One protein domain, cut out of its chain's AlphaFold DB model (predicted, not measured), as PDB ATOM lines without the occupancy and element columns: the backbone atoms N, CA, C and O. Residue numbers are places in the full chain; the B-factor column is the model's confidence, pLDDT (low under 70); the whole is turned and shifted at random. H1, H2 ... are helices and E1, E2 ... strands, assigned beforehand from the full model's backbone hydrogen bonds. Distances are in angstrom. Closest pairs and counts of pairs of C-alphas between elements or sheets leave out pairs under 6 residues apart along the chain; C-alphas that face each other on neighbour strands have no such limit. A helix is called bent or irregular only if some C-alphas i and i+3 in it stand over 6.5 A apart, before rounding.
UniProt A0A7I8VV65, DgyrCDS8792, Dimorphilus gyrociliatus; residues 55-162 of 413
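AT A GLANCE: This is residues 55 to 162 of the 413 residues of the protein "DgyrCDS8792" of Dimorphilus gyrociliatus (UniProt A0A7I8VV65). The picture is a small barrel of seven strands, E1 to E7, closed into a ring, with one short helix, H1, packed across its outside over E6. The strands go round the ring in the order in which they come along the chain, and the links of E5 to E6 and of E6 to E7 reach to the two far ends of the longest axis. The printed part has 108 residues with seven named strands followed by one named helix, and the class is mostly strand. The ring is mixed: its neighbours are antiparallel but for E7 and E1, which are parallel. The whole is compact, with a radius of gyration of the C-alphas of 14.1 A and spans of 42 by 33 by 32 A.

HOW THE PARTS SIT: Start at the first printed residue, where E1, residues 55 to 60, forms an antiparallel hairpin with E2, residues 67 to 76; look at N 57 and O 70, 2.9 A apart. On the other side of E2 is E3, residues 81 to 90, in a second hairpin with N 73 and O 87 at 2.9 A. E3 bends by 95 degrees at residue 84. Its next hairpin partner is E4, residues 101 to 110, where N 86 and O 103 are 2.8 A apart. E4 bends by 71 degrees at residue 106, and its pairing is staggered: residues 101 to 104 pair with E3, residues 104 to 110 with E5, residues 115 to 122. Between E4 and E5, also a hairpin, find N 109 and O 117 at 2.8 A. E5 and E6, residues 129 to 136, form a hairpin with N 118 and O 133 at 2.9 A. E6 and E7, residues 149 to 152, form the last hairpin, with N 134 and O 151 at 2.9 A. These seven strands are a meander, each the antiparallel neighbour of the one before. The barrel is closed where E7 meets E1: they are parallel at 31 degrees, with N 150 and O 56 at 2.9 A and N 58 and O 150 at 3.2 A. Among the pairs that are apart are E1 and E4, and E3 and E6. H1, residues 155 to 161, is on the barrel and outside it, at a height of 7.9 A over the sheet. It lies over E6 and runs across the strands, at 72 degrees to E6 on the local plane; their closest C-alphas are those of Cys 132 and Cys 158, 5.8 A apart. H1 is irregular, but only just: C-alphas 157 and 160 are 6.6 A apart. In its backbone 1 of 3 O i to N i+4 pairs and 2 of 4 O i to N i+3 pairs are within hydrogen-bond range.

IN THESE COORDINATES: Find C-alpha 55 at (465.578, 441.204, 342.587); from there E1 runs 16.4 A to C-alpha 60. E2 covers 26.6 A, E3 21.8 A and E4 23.4 A. E5 covers 23.1 A and E6 22.9 A, ending at C-alpha 136 at (456.571, 440.400, 338.567). E7 is 10.0 A long. H1 runs 10.5 A to C-alpha 161 at (446.059, 450.331, 355.234).

THE WHOLE: The two C-alphas farthest apart are those of Lys 126 and Gly 142, at 43.9 A. The printed part has no cut. The link E6 to E7, residues 137 to 148, is long, and its C-alphas lie 12 to 23 A from the mean of the C-alphas. The mean pLDDT of the printed part is 70.4; look for values under 70 at residue 58 and residues 60 to 67, 91 to 100, 123 to 128, 139 to 147 and 154 to 162. H1 has a mean pLDDT of 46.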
ATOM      1  N   ILE A  55     466.365 440.826 343.765       82.69
ATOM      2  CA  ILE A  55     465.578 441.204 342.587       82.69
ATOM      3  C   ILE A  55     465.931 442.618 342.136       82.69
ATOM      4  O   ILE A  55     466.313 443.467 342.946       82.69
ATOM      5  N   MET A  56     465.790 442.889 340.842       79.94
ATOM      6  CA  MET A  56     465.925 444.247 340.324       79.94
ATOM      7  C   MET A  56     464.665 445.042 340.655       79.94
ATOM      8  O   MET A  56     463.550 444.528 340.588       79.94
ATOM      9  N   THR A  57     464.834 446.310 341.002       74.69
ATOM     10  CA  THR A  57     463.718 447.214 341.262       74.69
ATOM     11  C   THR A  57     463.886 448.493 340.469       74.69
ATOM     12  O   THR A  57     464.987 449.032 340.369       74.69
ATOM     13  N   THR A  58     462.765 449.011 339.983       69.38
ATOM     14  CA  THR A  58     462.664 450.385 339.489       69.38
ATOM     15  C   THR A  58     461.684 451.112 340.395       69.38
ATOM     16  O   THR A  58     460.598 450.604 340.687       69.38
ATOM     17  N   PHE A  59     462.072 452.272 340.909       70.50
ATOM     18  CA  PHE A  59     461.248 453.027 341.842       70.50
ATOM     19  C   PHE A  59     461.334 454.524 341.558       70.50
ATOM     20  O   PHE A  59     462.376 455.056 341.181       70.50
ATOM     21  N   ASN A  60     460.206 455.201 341.757       61.50
ATOM     22  CA  ASN A  60     460.072 456.623 341.479       61.50
ATOM     23  C   ASN A  60     460.004 457.377 342.799       61.50
ATOM     24  O   ASN A  60     459.076 457.163 343.586       61.50
ATOM     25  N   PHE A  61     460.955 458.275 343.045       56.09
ATOM     26  CA  PHE A  61     460.834 459.173 344.185       56.09
ATOM     27  C   PHE A  61     459.702 460.172 343.930       56.09
ATOM     28  O   PHE A  61     459.677 460.879 342.921       56.09
ATOM     29  N   ALA A  62     458.763 460.245 344.878       48.16
ATOM     30  CA  ALA A  62     457.622 461.160 344.816       48.16
ATOM     31  C   ALA A  62     458.056 462.634 344.702       48.16
ATOM     32  O   ALA A  62     457.360 463.444 344.092       48.16
ATOM     33  N   LYS A  63     459.231 462.979 345.245       46.06
ATOM     34  CA  LYS A  63     459.849 464.295 345.077       46.06
ATOM     35  C   LYS A  63     460.732 464.295 343.829       46.06
ATOM     36  O   LYS A  63     461.838 463.772 343.854       46.06
ATOM     37  N   GLY A  64     460.234 464.895 342.750       52.44
ATOM     38  CA  GLY A  64     461.030 465.224 341.561       52.44
ATOM     39  C   GLY A  64     460.860 464.299 340.357       52.44
ATOM     40  O   GLY A  64     461.454 464.573 339.323       52.44
ATOM     41  N   GLY A  65     460.055 463.231 340.447       58.41
ATOM     42  CA  GLY A  65     459.784 462.349 339.298       58.41
ATOM     43  C   GLY A  65     461.009 461.576 338.792       58.41
ATOM     44  O   GLY A  65     460.971 460.998 337.705       58.41
ATOM     45  N   ILE A  66     462.089 461.560 339.575       63.56
ATOM     46  CA  ILE A  66     463.327 460.864 339.241       63.56
ATOM     47  C   ILE A  66     463.071 459.359 339.338       63.56
ATOM     48  O   ILE A  66     462.599 458.860 340.366       63.56
ATOM     49  N   HIS A  67     463.364 458.666 338.239       68.12
ATOM     50  CA  HIS A  67     463.306 457.214 338.141       68.12
ATOM     51  C   HIS A  67     464.658 456.651 338.570       68.12
ATOM     52  O   HIS A  67     465.696 457.002 338.007       68.12
ATOM     53  N   CYS A  68     464.635 455.791 339.581       71.38
ATOM     54  CA  CYS A  68     465.816 455.151 340.123       71.38
ATOM     55  C   CYS A  68     465.753 453.643 339.885       71.38
ATOM     56  O   CYS A  68     464.744 452.999 340.176       71.38
ATOM     57  N   ASP A  69     466.869 453.078 339.441       78.31
ATOM     58  CA  ASP A  69     467.087 451.646 339.356       78.31
ATOM     59  C   ASP A  69     467.928 451.177 340.542       78.31
ATOM     60  O   ASP A  69     468.870 451.838 341.013       78.31
ATOM     61  N   GLY A  70     467.588 449.995 341.031       81.88
ATOM     62  CA  GLY A  70     468.226 449.392 342.180       81.88
ATOM     63  C   GLY A  70     467.990 447.896 342.274       81.88
ATOM     64  O   GLY A  70     467.506 447.247 341.349       81.88
ATOM     65  N   THR A  71     468.340 447.351 343.428       85.75
ATOM     66  CA  THR A  71     468.106 445.960 343.800       85.75
ATOM     67  C   THR A  71     467.457 445.893 345.172       85.75
ATOM     68  O   THR A  71     467.910 446.589 346.081       85.75
ATOM     69  N   LEU A  72     466.458 445.031 345.328       87.19
ATOM     70  CA  LEU A  72     465.902 444.627 346.618       87.19
ATOM     71  C   LEU A  72     466.452 443.251 346.974       87.19
ATOM     72  O   LEU A  72     466.507 442.375 346.114       87.19
ATOM     73  N   SER A  73     466.870 443.058 348.218       87.88
ATOM     74  CA  SER A  73     467.421 441.792 348.689       87.88
ATOM     75  C   SER A  73     466.922 441.495 350.088       87.88
ATOM     76  O   SER A  73     467.124 442.310 350.984       87.88
ATOM     77  N   ASP A  74     466.327 440.326 350.287       89.19
ATOM     78  CA  ASP A  74     466.096 439.779 351.627       89.19
ATOM     79  C   ASP A  74     467.256 438.882 352.073       89.19
ATOM     80  O   ASP A  74     467.305 438.451 353.214       89.19
ATOM     81  N   TRP A  75     468.243 438.627 351.213       85.12
ATOM     82  CA  TRP A  75     469.390 437.796 351.561       85.12
ATOM     83  C   TRP A  75     470.331 438.444 352.591       85.12
ATOM     84  O   TRP A  75     471.013 439.434 352.293       85.12
ATOM     85  N   ASN A  76     470.452 437.836 353.773       81.62
ATOM     86  CA  ASN A  76     471.477 438.167 354.754       81.62
ATOM     87  C   ASN A  76     472.798 437.489 354.366       81.62
ATOM     88  O   ASN A  76     472.974 436.277 354.480       81.62
ATOM     89  N   ARG A  77     473.773 438.292 353.927       79.38
ATOM     90  CA  ARG A  77     475.093 437.788 353.510       79.38
ATOM     91  C   ARG A  77     475.929 437.209 354.649       79.38
ATOM     92  O   ARG A  77     476.810 436.407 354.366       79.38
ATOM     93  N   GLN A  78     475.705 437.643 355.887       81.00
ATOM     94  CA  GLN A  78     476.473 437.169 357.039       81.00
ATOM     95  C   GLN A  78     476.007 435.778 357.464       81.00
ATOM     96  O   GLN A  78     476.827 434.902 357.715       81.00
ATOM     97  N   GLU A  79     474.692 435.577 357.492       80.56
ATOM     98  CA  GLU A  79     474.076 434.313 357.903       80.56
ATOM     99  C   GLU A  79     473.840 433.343 356.737       80.56
ATOM    100  O   GLU A  79     473.520 432.179 356.964       80.56
ATOM    101  N   CYS A  80     474.028 433.799 355.492       79.38
ATOM    102  CA  CYS A  80     473.799 433.007 354.284       79.38
ATOM    103  C   CYS A  80     472.363 432.443 354.226       79.38
ATOM    104  O   CYS A  80     472.144 431.288 353.857       79.38
ATOM    105  N   ASN A  81     471.382 433.253 354.633       79.00
ATOM    106  CA  ASN A  81     469.972 432.881 354.696       79.00
ATOM    107  C   ASN A  81     469.057 434.059 354.286       79.00
ATOM    108  O   ASN A  81     469.486 435.218 354.268       79.00
ATOM    109  N   PRO A  82     467.784 433.789 353.949       81.19
ATOM    110  CA  PRO A  82     466.779 434.836 353.798       81.19
ATOM    111  C   PRO A  82     466.438 435.504 355.145       81.19
ATOM    112  O   PRO A  82     466.226 434.830 356.154       81.19
ATOM    113  N   SER A  83     466.337 436.831 355.143       82.38
ATOM    114  CA  SER A  83     466.066 437.715 356.282       82.38
ATOM    115  C   SER A  83     464.616 438.199 356.294       82.38
ATOM    116  O   SER A  83     463.961 438.296 355.259       82.38
ATOM    117  N   ASN A  84     464.119 438.576 357.473       80.81
ATOM    118  CA  ASN A  84     462.858 439.312 357.638       80.81
ATOM    119  C   ASN A  84     462.981 440.817 357.320       80.81
ATOM    120  O   ASN A  84     461.997 441.555 357.414       80.81
ATOM    121  N   THR A  85     464.182 441.272 356.973       85.69
ATOM    122  CA  THR A  85     464.465 442.634 356.530       85.69
ATOM    123  C   THR A  85     464.779 442.657 355.043       85.69
ATOM    124  O   THR A  85     465.461 441.780 354.515       85.69
ATOM    125  N   LEU A  86     464.292 443.694 354.369       87.38
ATOM    126  CA  LEU A  86     464.531 443.934 352.959       87.38
ATOM    127  C   LEU A  86     465.512 445.085 352.786       87.38
ATOM    128  O   LEU A  86     465.212 446.218 353.151       87.38
ATOM    129  N   GLN A  87     466.656 444.807 352.176       88.19
ATOM    130  CA  GLN A  87     467.666 445.809 351.861       88.19
ATOM    131  C   GLN A  87     467.480 446.304 350.432       88.19
ATOM    132  O   GLN A  87     467.556 445.524 349.480       88.19
ATOM    133  N   MET A  88     467.292 447.608 350.259       85.69
ATOM    134  CA  MET A  88     467.306 448.253 348.951       85.69
ATOM    135  C   MET A  88     468.650 448.913 348.699       85.69
ATOM    136  O   MET A  88     469.135 449.664 349.535       85.69
ATOM    137  N   LYS A  89     469.224 448.676 347.518       84.12
ATOM    138  CA  LYS A  89     470.442 449.341 347.039       84.12
ATOM    139  C   LYS A  89     470.156 450.017 345.718       84.12
ATOM    140  O   LYS A  89     469.636 449.383 344.807       84.12
ATOM    141  N   THR A  90     470.509 451.286 345.595       78.62
ATOM    142  CA  THR A  90     470.181 452.103 344.421       78.62
ATOM    143  C   THR A  90     471.475 452.431 343.679       78.62
ATOM    144  O   THR A  90     472.488 452.726 344.314       78.62
ATOM    145  N   LYS A  91     471.491 452.281 342.349       67.56
ATOM    146  CA  LYS A  91     472.702 452.497 341.530       67.56
ATOM    147  C   LYS A  91     472.659 453.802 340.741       67.56
ATOM    148  O   LYS A  91     473.710 454.382 340.499       67.56
ATOM    149  N   SER A  92     471.474 454.235 340.308       63.03
ATOM    150  CA  SER A  92     471.332 455.292 339.295       63.03
ATOM    151  C   SER A  92     471.008 456.684 339.841       63.03
ATOM    152  O   SER A  92     470.986 457.638 339.071       63.03
ATOM    153  N   CYS A  93     470.771 456.828 341.145       65.00
ATOM    154  CA  CYS A  93     470.410 458.111 341.744       65.00
ATOM    155  C   CYS A  93     471.640 458.732 342.412       65.00
ATOM    156  O   CYS A  93     471.944 458.471 343.570       65.00
ATOM    157  N   SER A  94     472.391 459.481 341.598       52.56
ATOM    158  CA  SER A  94     473.733 460.007 341.881       52.56
ATOM    159  C   SER A  94     473.785 461.148 342.897       52.56
ATOM    160  O   SER A  94     474.851 461.392 343.452       52.56
ATOM    161  N   ASP A  95     472.660 461.817 343.169       51.91
ATOM    162  CA  ASP A  95     472.648 463.079 343.932       51.91
ATOM    163  C   ASP A  95     472.168 462.941 345.380       51.91
ATOM    164  O   ASP A  95     472.006 463.923 346.100       51.91
ATOM    165  N   THR A  96     471.964 461.715 345.845       49.50
ATOM    166  CA  THR A  96     471.582 461.447 347.230       49.50
ATOM    167  C   THR A  96     472.413 460.291 347.736       49.50
ATOM    168  O   THR A  96     472.314 459.191 347.197       49.50
ATOM    169  N   GLU A  97     473.252 460.558 348.736       46.75
ATOM    170  CA  GLU A  97     474.073 459.572 349.432       46.75
ATOM    171  C   GLU A  97     473.322 458.245 349.599       46.75
ATOM    172  O   GLU A  97     472.309 458.169 350.288       46.75
ATOM    173  N   GLN A  98     473.811 457.230 348.883       49.00
ATOM    174  CA  GLN A  98     473.571 455.797 349.050       49.00
ATOM    175  C   GLN A  98     472.428 455.437 350.011       49.00
ATOM    176  O   GLN A  98     472.647 455.074 351.166       49.00
ATOM    177  N   TYR A  99     471.199 455.455 349.501       61.91
ATOM    178  CA  TYR A  99     470.051 454.874 350.188       61.91
ATOM    179  C   TYR A  99     470.173 453.343 350.202       61.91
ATOM    180  O   TYR A  99     469.518 452.654 349.422       61.91
ATOM    181  N   ASN A 100     471.036 452.819 351.077       69.94
ATOM    182  CA  ASN A 100     470.863 451.493 351.656       69.94
ATOM    183  C   ASN A 100     469.688 451.614 352.626       69.94
ATOM    184  O   ASN A 100     469.863 451.996 353.783       69.94
ATOM    185  N   LEU A 101     468.477 451.422 352.110       78.31
ATOM    186  CA  LEU A 101     467.276 451.469 352.930       78.31
ATOM    187  C   LEU A 101     466.943 450.059 353.379       78.31
ATOM    188  O   LEU A 101     466.748 449.174 352.548       78.31
ATOM    189  N   ASP A 102     466.858 449.896 354.691       85.19
ATOM    190  CA  ASP A 102     466.351 448.684 355.307       85.19
ATOM    191  C   ASP A 102     464.860 448.869 355.573       85.19
ATOM    192  O   ASP A 102     464.436 449.828 356.228       85.19
ATOM    193  N   PHE A 103     464.067 447.942 355.057       85.50
ATOM    194  CA  PHE A 103     462.649 447.859 355.333       85.50
ATOM    195  C   PHE A 103     462.348 446.622 356.172       85.50
ATOM    196  O   PHE A 103     462.928 445.557 355.959       85.50
ATOM    197  N   ASN A 104     461.402 446.741 357.093       85.38
ATOM    198  CA  ASN A 104     460.827 445.584 357.765       85.38
ATOM    199  C   ASN A 104     459.769 444.968 356.854       85.38
ATOM    200  O   ASN A 104     458.954 445.690 356.272       85.38
ATOM    201  N   CYS A 105     459.774 443.646 356.721       82.31
ATOM    202  CA  CYS A 105     458.761 442.942 355.949       82.31
ATOM    203  C   CYS A 105     457.532 442.684 356.815       82.31
ATOM    204  O   CYS A 105     457.587 441.940 357.789       82.31
ATOM    205  N   GLU A 106     456.429 443.328 356.443       81.25
ATOM    206  CA  GLU A 106     455.160 443.251 357.169       81.25
ATOM    207  C   GLU A 106     454.298 442.114 356.622       81.25
ATOM    208  O   GLU A 106     453.671 441.378 357.380       81.25
ATOM    209  N   ALA A 107     454.280 441.947 355.297       76.69
ATOM    210  CA  ALA A 107     453.553 440.858 354.663       76.69
ATOM    211  C   ALA A 107     454.068 440.550 353.254       76.69
ATOM    212  O   ALA A 107     454.451 441.450 352.509       76.69
ATOM    213  N   TYR A 108     453.993 439.280 352.862       79.44
ATOM    214  CA  TYR A 108     454.247 438.817 351.501       79.44
ATOM    215  C   TYR A 108     453.084 437.942 351.039       79.44
ATOM    216  O   TYR A 108     452.690 437.003 351.730       79.44
ATOM    217  N   TYR A 109     452.549 438.236 349.857       76.81
ATOM    218  CA  TYR A 109     451.395 437.548 349.293       76.81
ATOM    219  C   TYR A 109     451.671 437.135 347.856       76.81
ATOM    220  O   TYR A 109     451.767 437.970 346.958       76.81
ATOM    221  N   LYS A 110     451.734 435.830 347.611       77.19
ATOM    222  CA  LYS A 110     451.799 435.297 346.253       77.19
ATOM    223  C   LYS A 110     450.398 435.296 345.643       77.19
ATOM    224  O   LYS A 110     449.526 434.575 346.117       77.19
ATOM    225  N   ILE A 111     450.182 436.101 344.603       76.44
ATOM    226  CA  ILE A 111     448.875 436.218 343.935       76.44
ATOM    227  C   ILE A 111     448.678 435.024 343.006       76.44
ATOM    228  O   ILE A 111     447.635 434.378 342.994       76.44
ATOM    229  N   ASN A 112     449.689 434.748 342.186       78.00
ATOM    230  CA  ASN A 112     449.706 433.639 341.249       78.00
ATOM    231  C   ASN A 112     451.162 433.231 340.960       78.00
ATOM    232  O   ASN A 112     452.091 433.635 341.660       78.00
ATOM    233  N   LYS A 113     451.373 432.380 339.953       78.00
ATOM    234  CA  LYS A 113     452.717 431.921 339.565       78.00
ATOM    235  C   LYS A 113     453.625 433.038 339.026       78.00
ATOM    236  O   LYS A 113     454.838 432.893 339.104       78.00
ATOM    237  N   ASP A 114     453.036 434.127 338.541       78.94
ATOM    238  CA  ASP A 114     453.708 435.189 337.795       78.94
ATOM    239  C   ASP A 114     453.790 436.502 338.597       78.94
ATOM    240  O   ASP A 114     454.532 437.398 338.220       78.94
ATOM    241  N   LYS A 115     453.035 436.656 339.695       78.69
ATOM    242  CA  LYS A 115     452.958 437.908 340.464       78.69
ATOM    243  C   LYS A 115     452.822 437.692 341.970       78.69
ATOM    244  O   LYS A 115     452.034 436.854 342.420       78.69
ATOM    245  N   SER A 116     453.495 438.552 342.730       81.50
ATOM    246  CA  SER A 116     453.393 438.652 344.190       81.50
ATOM    247  C   SER A 116     453.269 440.110 344.648       81.50
ATOM    248  O   SER A 116     453.717 441.029 343.965       81.50
ATOM    249  N   TYR A 117     452.683 440.319 345.823       82.69
ATOM    250  CA  TYR A 117     452.697 441.583 346.552       82.69
ATOM    251  C   TYR A 117     453.591 441.478 347.783       82.69
ATOM    252  O   TYR A 117     453.571 440.473 348.490       82.69
ATOM    253  N   LEU A 118     454.333 442.541 348.062       82.94
ATOM    254  CA  LEU A 118     455.170 442.662 349.250       82.94
ATOM    255  C   LEU A 118     454.861 443.993 349.939       82.94
ATOM    256  O   LEU A 118     454.904 445.048 349.311       82.94
ATOM    257  N   ILE A 119     454.532 443.936 351.226       83.06
ATOM    258  CA  ILE A 119     454.273 445.094 352.079       83.06
ATOM    259  C   ILE A 119     455.442 445.232 353.038       83.06
ATOM    260  O   ILE A 119     455.810 444.298 353.751       83.06
ATOM    261  N   THR A 120     456.019 446.424 353.052       83.06
ATOM    262  CA  THR A 120     457.188 446.744 353.864       83.06
ATOM    263  C   THR A 120     456.961 448.024 354.646       83.06
ATOM    264  O   THR A 120     456.252 448.908 354.165       83.06
ATOM    265  N   SER A 121     457.594 448.164 355.803       82.31
ATOM    266  CA  SER A 121     457.605 449.407 356.568       82.31
ATOM    267  C   SER A 121     459.027 449.934 356.757       82.31
ATOM    268  O   SER A 121     459.996 449.175 356.761       82.31
ATOM    269  N   TYR A 122     459.176 451.250 356.890       79.12
ATOM    270  CA  TYR A 122     460.427 451.880 357.311       79.12
ATOM    271  C   TYR A 122     460.169 453.017 358.303       79.12
ATOM    272  O   TYR A 122     459.088 453.612 358.347       79.12
ATOM    273  N   GLY A 123     461.200 453.315 359.095       69.12
ATOM    274  CA  GLY A 123     461.155 454.266 360.204       69.12
ATOM    275  C   GLY A 123     461.239 453.555 361.557       69.12
ATOM    276  O   GLY A 123     460.488 452.628 361.835       69.12
ATOM    277  N   LYS A 124     462.175 453.987 362.413       61.19
ATOM    278  CA  LYS A 124     462.361 453.415 363.763       61.19
ATOM    279  C   LYS A 124     461.321 453.915 364.775       61.19
ATOM    280  O   LYS A 124     461.086 453.266 365.790       61.19
ATOM    281  N   HIS A 125     460.704 455.065 364.505       58.12
ATOM    282  CA  HIS A 125     459.750 455.730 365.392       58.12
ATOM    283  C   HIS A 125     458.501 456.132 364.607       58.12
ATOM    284  O   HIS A 125     458.599 456.500 363.439       58.12
ATOM    285  N   LYS A 126     457.324 456.033 365.242       54.34
ATOM    286  CA  LYS A 126     456.041 456.384 364.614       54.34
ATOM    287  C   LYS A 126     456.057 457.851 364.135       54.34
ATOM    288  O   LYS A 126     456.560 458.699 364.872       54.34
ATOM    289  N   PRO A 127     455.456 458.167 362.974       60.94
ATOM    290  CA  PRO A 127     454.646 457.280 362.134       60.94
ATOM    291  C   PRO A 127     455.488 456.331 361.263       60.94
ATOM    292  O   PRO A 127     456.470 456.738 360.655       60.94
ATOM    293  N   LEU A 128     455.077 455.057 361.203       65.31
ATOM    294  CA  LEU A 128     455.647 454.091 360.262       65.31
ATOM    295  C   LEU A 128     455.209 454.457 358.844       65.31
ATOM    296  O   LEU A 128     454.027 454.729 358.608       65.31
ATOM    297  N   HIS A 129     456.153 454.430 357.910       73.12
ATOM    298  CA  HIS A 129     455.868 454.603 356.496       73.12
ATOM    299  C   HIS A 129     455.781 453.236 355.829       73.12
ATOM    300  O   HIS A 129     456.740 452.466 355.873       73.12
ATOM    301  N   TYR A 130     454.639 452.944 355.211       76.00
ATOM    302  CA  TYR A 130     454.412 451.689 354.503       76.00
ATOM    303  C   TYR A 130     454.674 451.854 353.007       76.00
ATOM    304  O   TYR A 130     454.285 452.853 352.405       76.00
ATOM    305  N   ASN A 131     455.288 450.841 352.400       77.75
ATOM    306  CA  ASN A 131     455.436 450.703 350.956       77.75
ATOM    307  C   ASN A 131     454.860 449.366 350.511       77.75
ATOM    308  O   ASN A 131     455.045 448.352 351.188       77.75
ATOM    309  N   CYS A 132     454.255 449.363 349.331       80.12
ATOM    310  CA  CYS A 132     453.774 448.166 348.664       80.12
ATOM    311  C   CYS A 132     454.535 448.006 347.366       80.12
ATOM    312  O   CYS A 132     454.723 448.957 346.601       80.12
ATOM    313  N   TRP A 133     454.924 446.775 347.121       83.56
ATOM    314  CA  TRP A 133     455.688 446.368 345.972       83.56
ATOM    315  C   TRP A 133     454.869 445.346 345.206       83.56
ATOM    316  O   TRP A 133     454.314 444.415 345.793       83.56
ATOM    317  N   VAL A 134     454.808 445.523 343.893       83.38
ATOM    318  CA  VAL A 134     454.339 444.490 342.974       83.38
ATOM    319  C   VAL A 134     455.571 443.819 342.406       83.38
ATOM    320  O   VAL A 134     456.408 444.484 341.801       83.38
ATOM    321  N   ILE A 135     455.688 442.520 342.630       84.44
ATOM    322  CA  ILE A 135     456.786 441.703 342.137       84.44
ATOM    323  C   ILE A 135     456.256 440.918 340.946       84.44
ATOM    324  O   ILE A 135     455.355 440.092 341.098       84.44
ATOM    325  N   ASP A 136     456.799 441.192 339.766       81.94
ATOM    326  CA  ASP A 136     456.571 440.400 338.567       81.94
ATOM    327  C   ASP A 136     457.626 439.292 338.505       81.94
ATOM    328  O   ASP A 136     458.820 439.554 338.350       81.94
ATOM    329  N   LEU A 137     457.172 438.054 338.688       75.69
ATOM    330  CA  LEU A 137     457.971 436.832 338.609       75.69
ATOM    331  C   LEU A 137     458.107 436.342 337.161       75.69
ATOM    332  O   LEU A 137     458.830 435.376 336.906       75.69
ATOM    333  N   THR A 138     457.415 436.977 336.209       76.19
ATOM    334  CA  THR A 138     457.503 436.608 334.801       76.19
ATOM    335  C   THR A 138     458.880 436.994 334.268       76.19
ATOM    336  O   THR A 138     459.249 438.170 334.290       76.19
ATOM    337  N   PRO A 139     459.651 436.042 333.725       66.56
ATOM    338  CA  PRO A 139     460.926 436.362 333.110       66.56
ATOM    339  C   PRO A 139     460.703 437.280 331.900       66.56
ATOM    340  O   PRO A 139     459.953 436.943 330.979       66.56
ATOM    341  N   ILE A 140     461.371 438.436 331.875       64.56
ATOM    342  CA  ILE A 140     461.318 439.357 330.733       64.56
ATOM    343  C   ILE A 140     461.942 438.661 329.512       64.56
ATOM    344  O   ILE A 140     463.152 438.423 329.465       64.56
ATOM    345  N   ARG A 141     461.114 438.317 328.515       55.62
ATOM    346  CA  ARG A 141     461.567 437.671 327.270       55.62
ATOM    347  C   ARG A 141     462.580 438.565 326.545       55.62
ATOM    348  O   ARG A 141     462.316 439.742 326.330       55.62
ATOM    349  N   GLY A 142     463.710 437.986 326.134       56.25
ATOM    350  CA  GLY A 142     464.765 438.686 325.387       56.25
ATOM    351  C   GLY A 142     465.875 439.293 326.249       56.25
ATOM    352  O   GLY A 142     466.885 439.733 325.708       56.25
ATOM    353  N   SER A 143     465.741 439.267 327.577       50.28
ATOM    354  CA  SER A 143     466.859 439.534 328.481       50.28
ATOM    355  C   SER A 143     467.645 438.247 328.735       50.28
ATOM    356  O   SER A 143     467.055 437.200 328.995       50.28
ATOM    357  N   GLN A 144     468.979 438.321 328.700       39.84
ATOM    358  CA  GLN A 144     469.859 437.205 329.089       39.84
ATOM    359  C   GLN A 144     469.731 436.848 330.579       39.84
ATOM    360  O   GLN A 144     470.126 435.764 330.999       39.84
ATOM    361  N   PHE A 145     469.135 437.744 331.365       43.38
ATOM    362  CA  PHE A 145     468.808 437.533 332.762       43.38
ATOM    363  C   PHE A 145     467.293 437.634 332.898       43.38
ATOM    364  O   PHE A 145     466.713 438.694 332.661       43.38
ATOM    365  N   SER A 146     466.641 436.530 333.250       47.03
ATOM    366  CA  SER A 146     465.223 436.464 333.605       47.03
ATOM    367  C   SER A 146     464.973 437.191 334.928       47.03
ATOM    368  O   SER A 146     464.671 436.573 335.947       47.03
ATOM    369  N   TRP A 147     465.209 438.495 334.965       59.97
ATOM    370  CA  TRP A 147     465.079 439.271 336.184       59.97
ATOM    371  C   TRP A 147     463.608 439.476 336.519       59.97
ATOM    372  O   TRP A 147     462.864 440.140 335.800       59.97
ATOM    373  N   ILE A 148     463.244 438.881 337.648       70.81
ATOM    374  CA  ILE A 148     462.113 439.258 338.479       70.81
ATOM    375  C   ILE A 148     462.227 440.761 338.760       70.81
ATOM    376  O   ILE A 148     463.297 441.233 339.170       70.81
ATOM    377  N   GLN A 149     461.147 441.507 338.535       79.44
ATOM    378  CA  GLN A 149     461.118 442.953 338.742       79.44
ATOM    379  C   GLN A 149     460.184 443.309 339.894       79.44
ATOM    380  O   GLN A 149     459.033 442.886 339.918       79.44
ATOM    381  N   ALA A 150     460.654 444.141 340.820       80.94
ATOM    382  CA  ALA A 150     459.792 444.829 341.773       80.94
ATOM    383  C   ALA A 150     459.496 446.261 341.323       80.94
ATOM    384  O   ALA A 150     460.387 447.012 340.920       80.94
ATOM    385  N   VAL A 151     458.230 446.646 341.452       79.81
ATOM    386  CA  VAL A 151     457.747 448.003 341.205       79.81
ATOM    387  C   VAL A 151     457.086 448.520 342.474       79.81
ATOM    388  O   VAL A 151     456.121 447.931 342.969       79.81
ATOM    389  N   ARG A 152     457.591 449.640 343.002       76.44
ATOM    390  CA  ARG A 152     456.968 450.328 344.138       76.44
ATOM    391  C   ARG A 152     455.683 451.017 343.686       76.44
ATOM    392  O   ARG A 152     455.703 451.853 342.783       76.44
ATOM    393  N   MET A 153     454.576 450.710 344.351       73.19
ATOM    394  CA  MET A 153     453.313 451.417 344.160       73.19
ATOM    395  C   MET A 153     453.380 452.812 344.790       73.19
ATOM    396  O   MET A 153     454.079 453.026 345.782       73.19
ATOM    397  N   ARG A 154     452.657 453.783 344.219       63.34
ATOM    398  CA  ARG A 154     452.596 455.132 344.808       63.34
ATOM    399  C   ARG A 154     451.900 455.064 346.167       63.34
ATOM    400  O   ARG A 154     450.928 454.329 346.311       63.34
ATOM    401  N   ASP A 155     452.351 455.883 347.116       55.19
ATOM    402  CA  ASP A 155     451.936 455.843 348.529       55.19
ATOM    403  C   ASP A 155     450.406 455.812 348.734       55.19
ATOM    404  O   ASP A 155     449.920 455.114 349.620       55.19
ATOM    405  N   ALA A 156     449.631 456.470 347.860       49.25
ATOM    406  CA  ALA A 156     448.162 456.472 347.895       49.25
ATOM    407  C   ALA A 156     447.514 455.075 347.751       49.25
ATOM    408  O   ALA A 156     446.402 454.841 348.214       49.25
ATOM    409  N   GLN A 157     448.204 454.139 347.099       48.03
ATOM    410  CA  GLN A 157     447.719 452.776 346.865       48.03
ATOM    411  C   GLN A 157     448.068 451.834 348.024       48.03
ATOM    412  O   GLN A 157     447.473 450.771 348.159       48.03
ATOM    413  N   CYS A 158     448.995 452.258 348.885       49.06
ATOM    414  CA  CYS A 158     449.330 451.610 350.150       49.06
ATOM    415  C   CYS A 158     448.580 452.210 351.332       49.06
ATOM    416  O   CYS A 158     448.384 451.555 352.353       49.06
ATOM    417  N   SER A 159     448.147 453.465 351.194       39.94
ATOM    418  CA  SER A 159     447.574 454.244 352.282       39.94
ATOM    419  C   SER A 159     446.162 453.837 352.685       39.94
ATOM    420  O   SER A 159     445.665 454.364 353.671       39.94
ATOM    421  N   LEU A 160     445.504 452.904 351.993       42.28
ATOM    422  CA  LEU A 160     444.244 452.340 352.495       42.28
ATOM    423  C   LEU A 160     444.451 451.382 353.679       42.28
ATOM    424  O   LEU A 160     443.495 451.101 354.390       42.28
ATOM    425  N   LEU A 161     445.696 450.982 353.970       39.53
ATOM    426  CA  LEU A 161     446.059 450.331 355.234       39.53
ATOM    427  C   LEU A 161     446.309 451.338 356.376       39.53
ATOM    428  O   LEU A 161     446.637 450.940 357.496       39.53
ATOM    429  N   HIS A 162     446.163 452.654 356.144       33.28
ATOM    430  CA  HIS A 162     446.345 453.639 357.208       33.28
ATOM    431  C   HIS A 162     445.143 453.695 358.169       33.28
ATOM    432  O   HIS A 162     444.079 454.242 357.892       33.28
TER     433      HIS A 162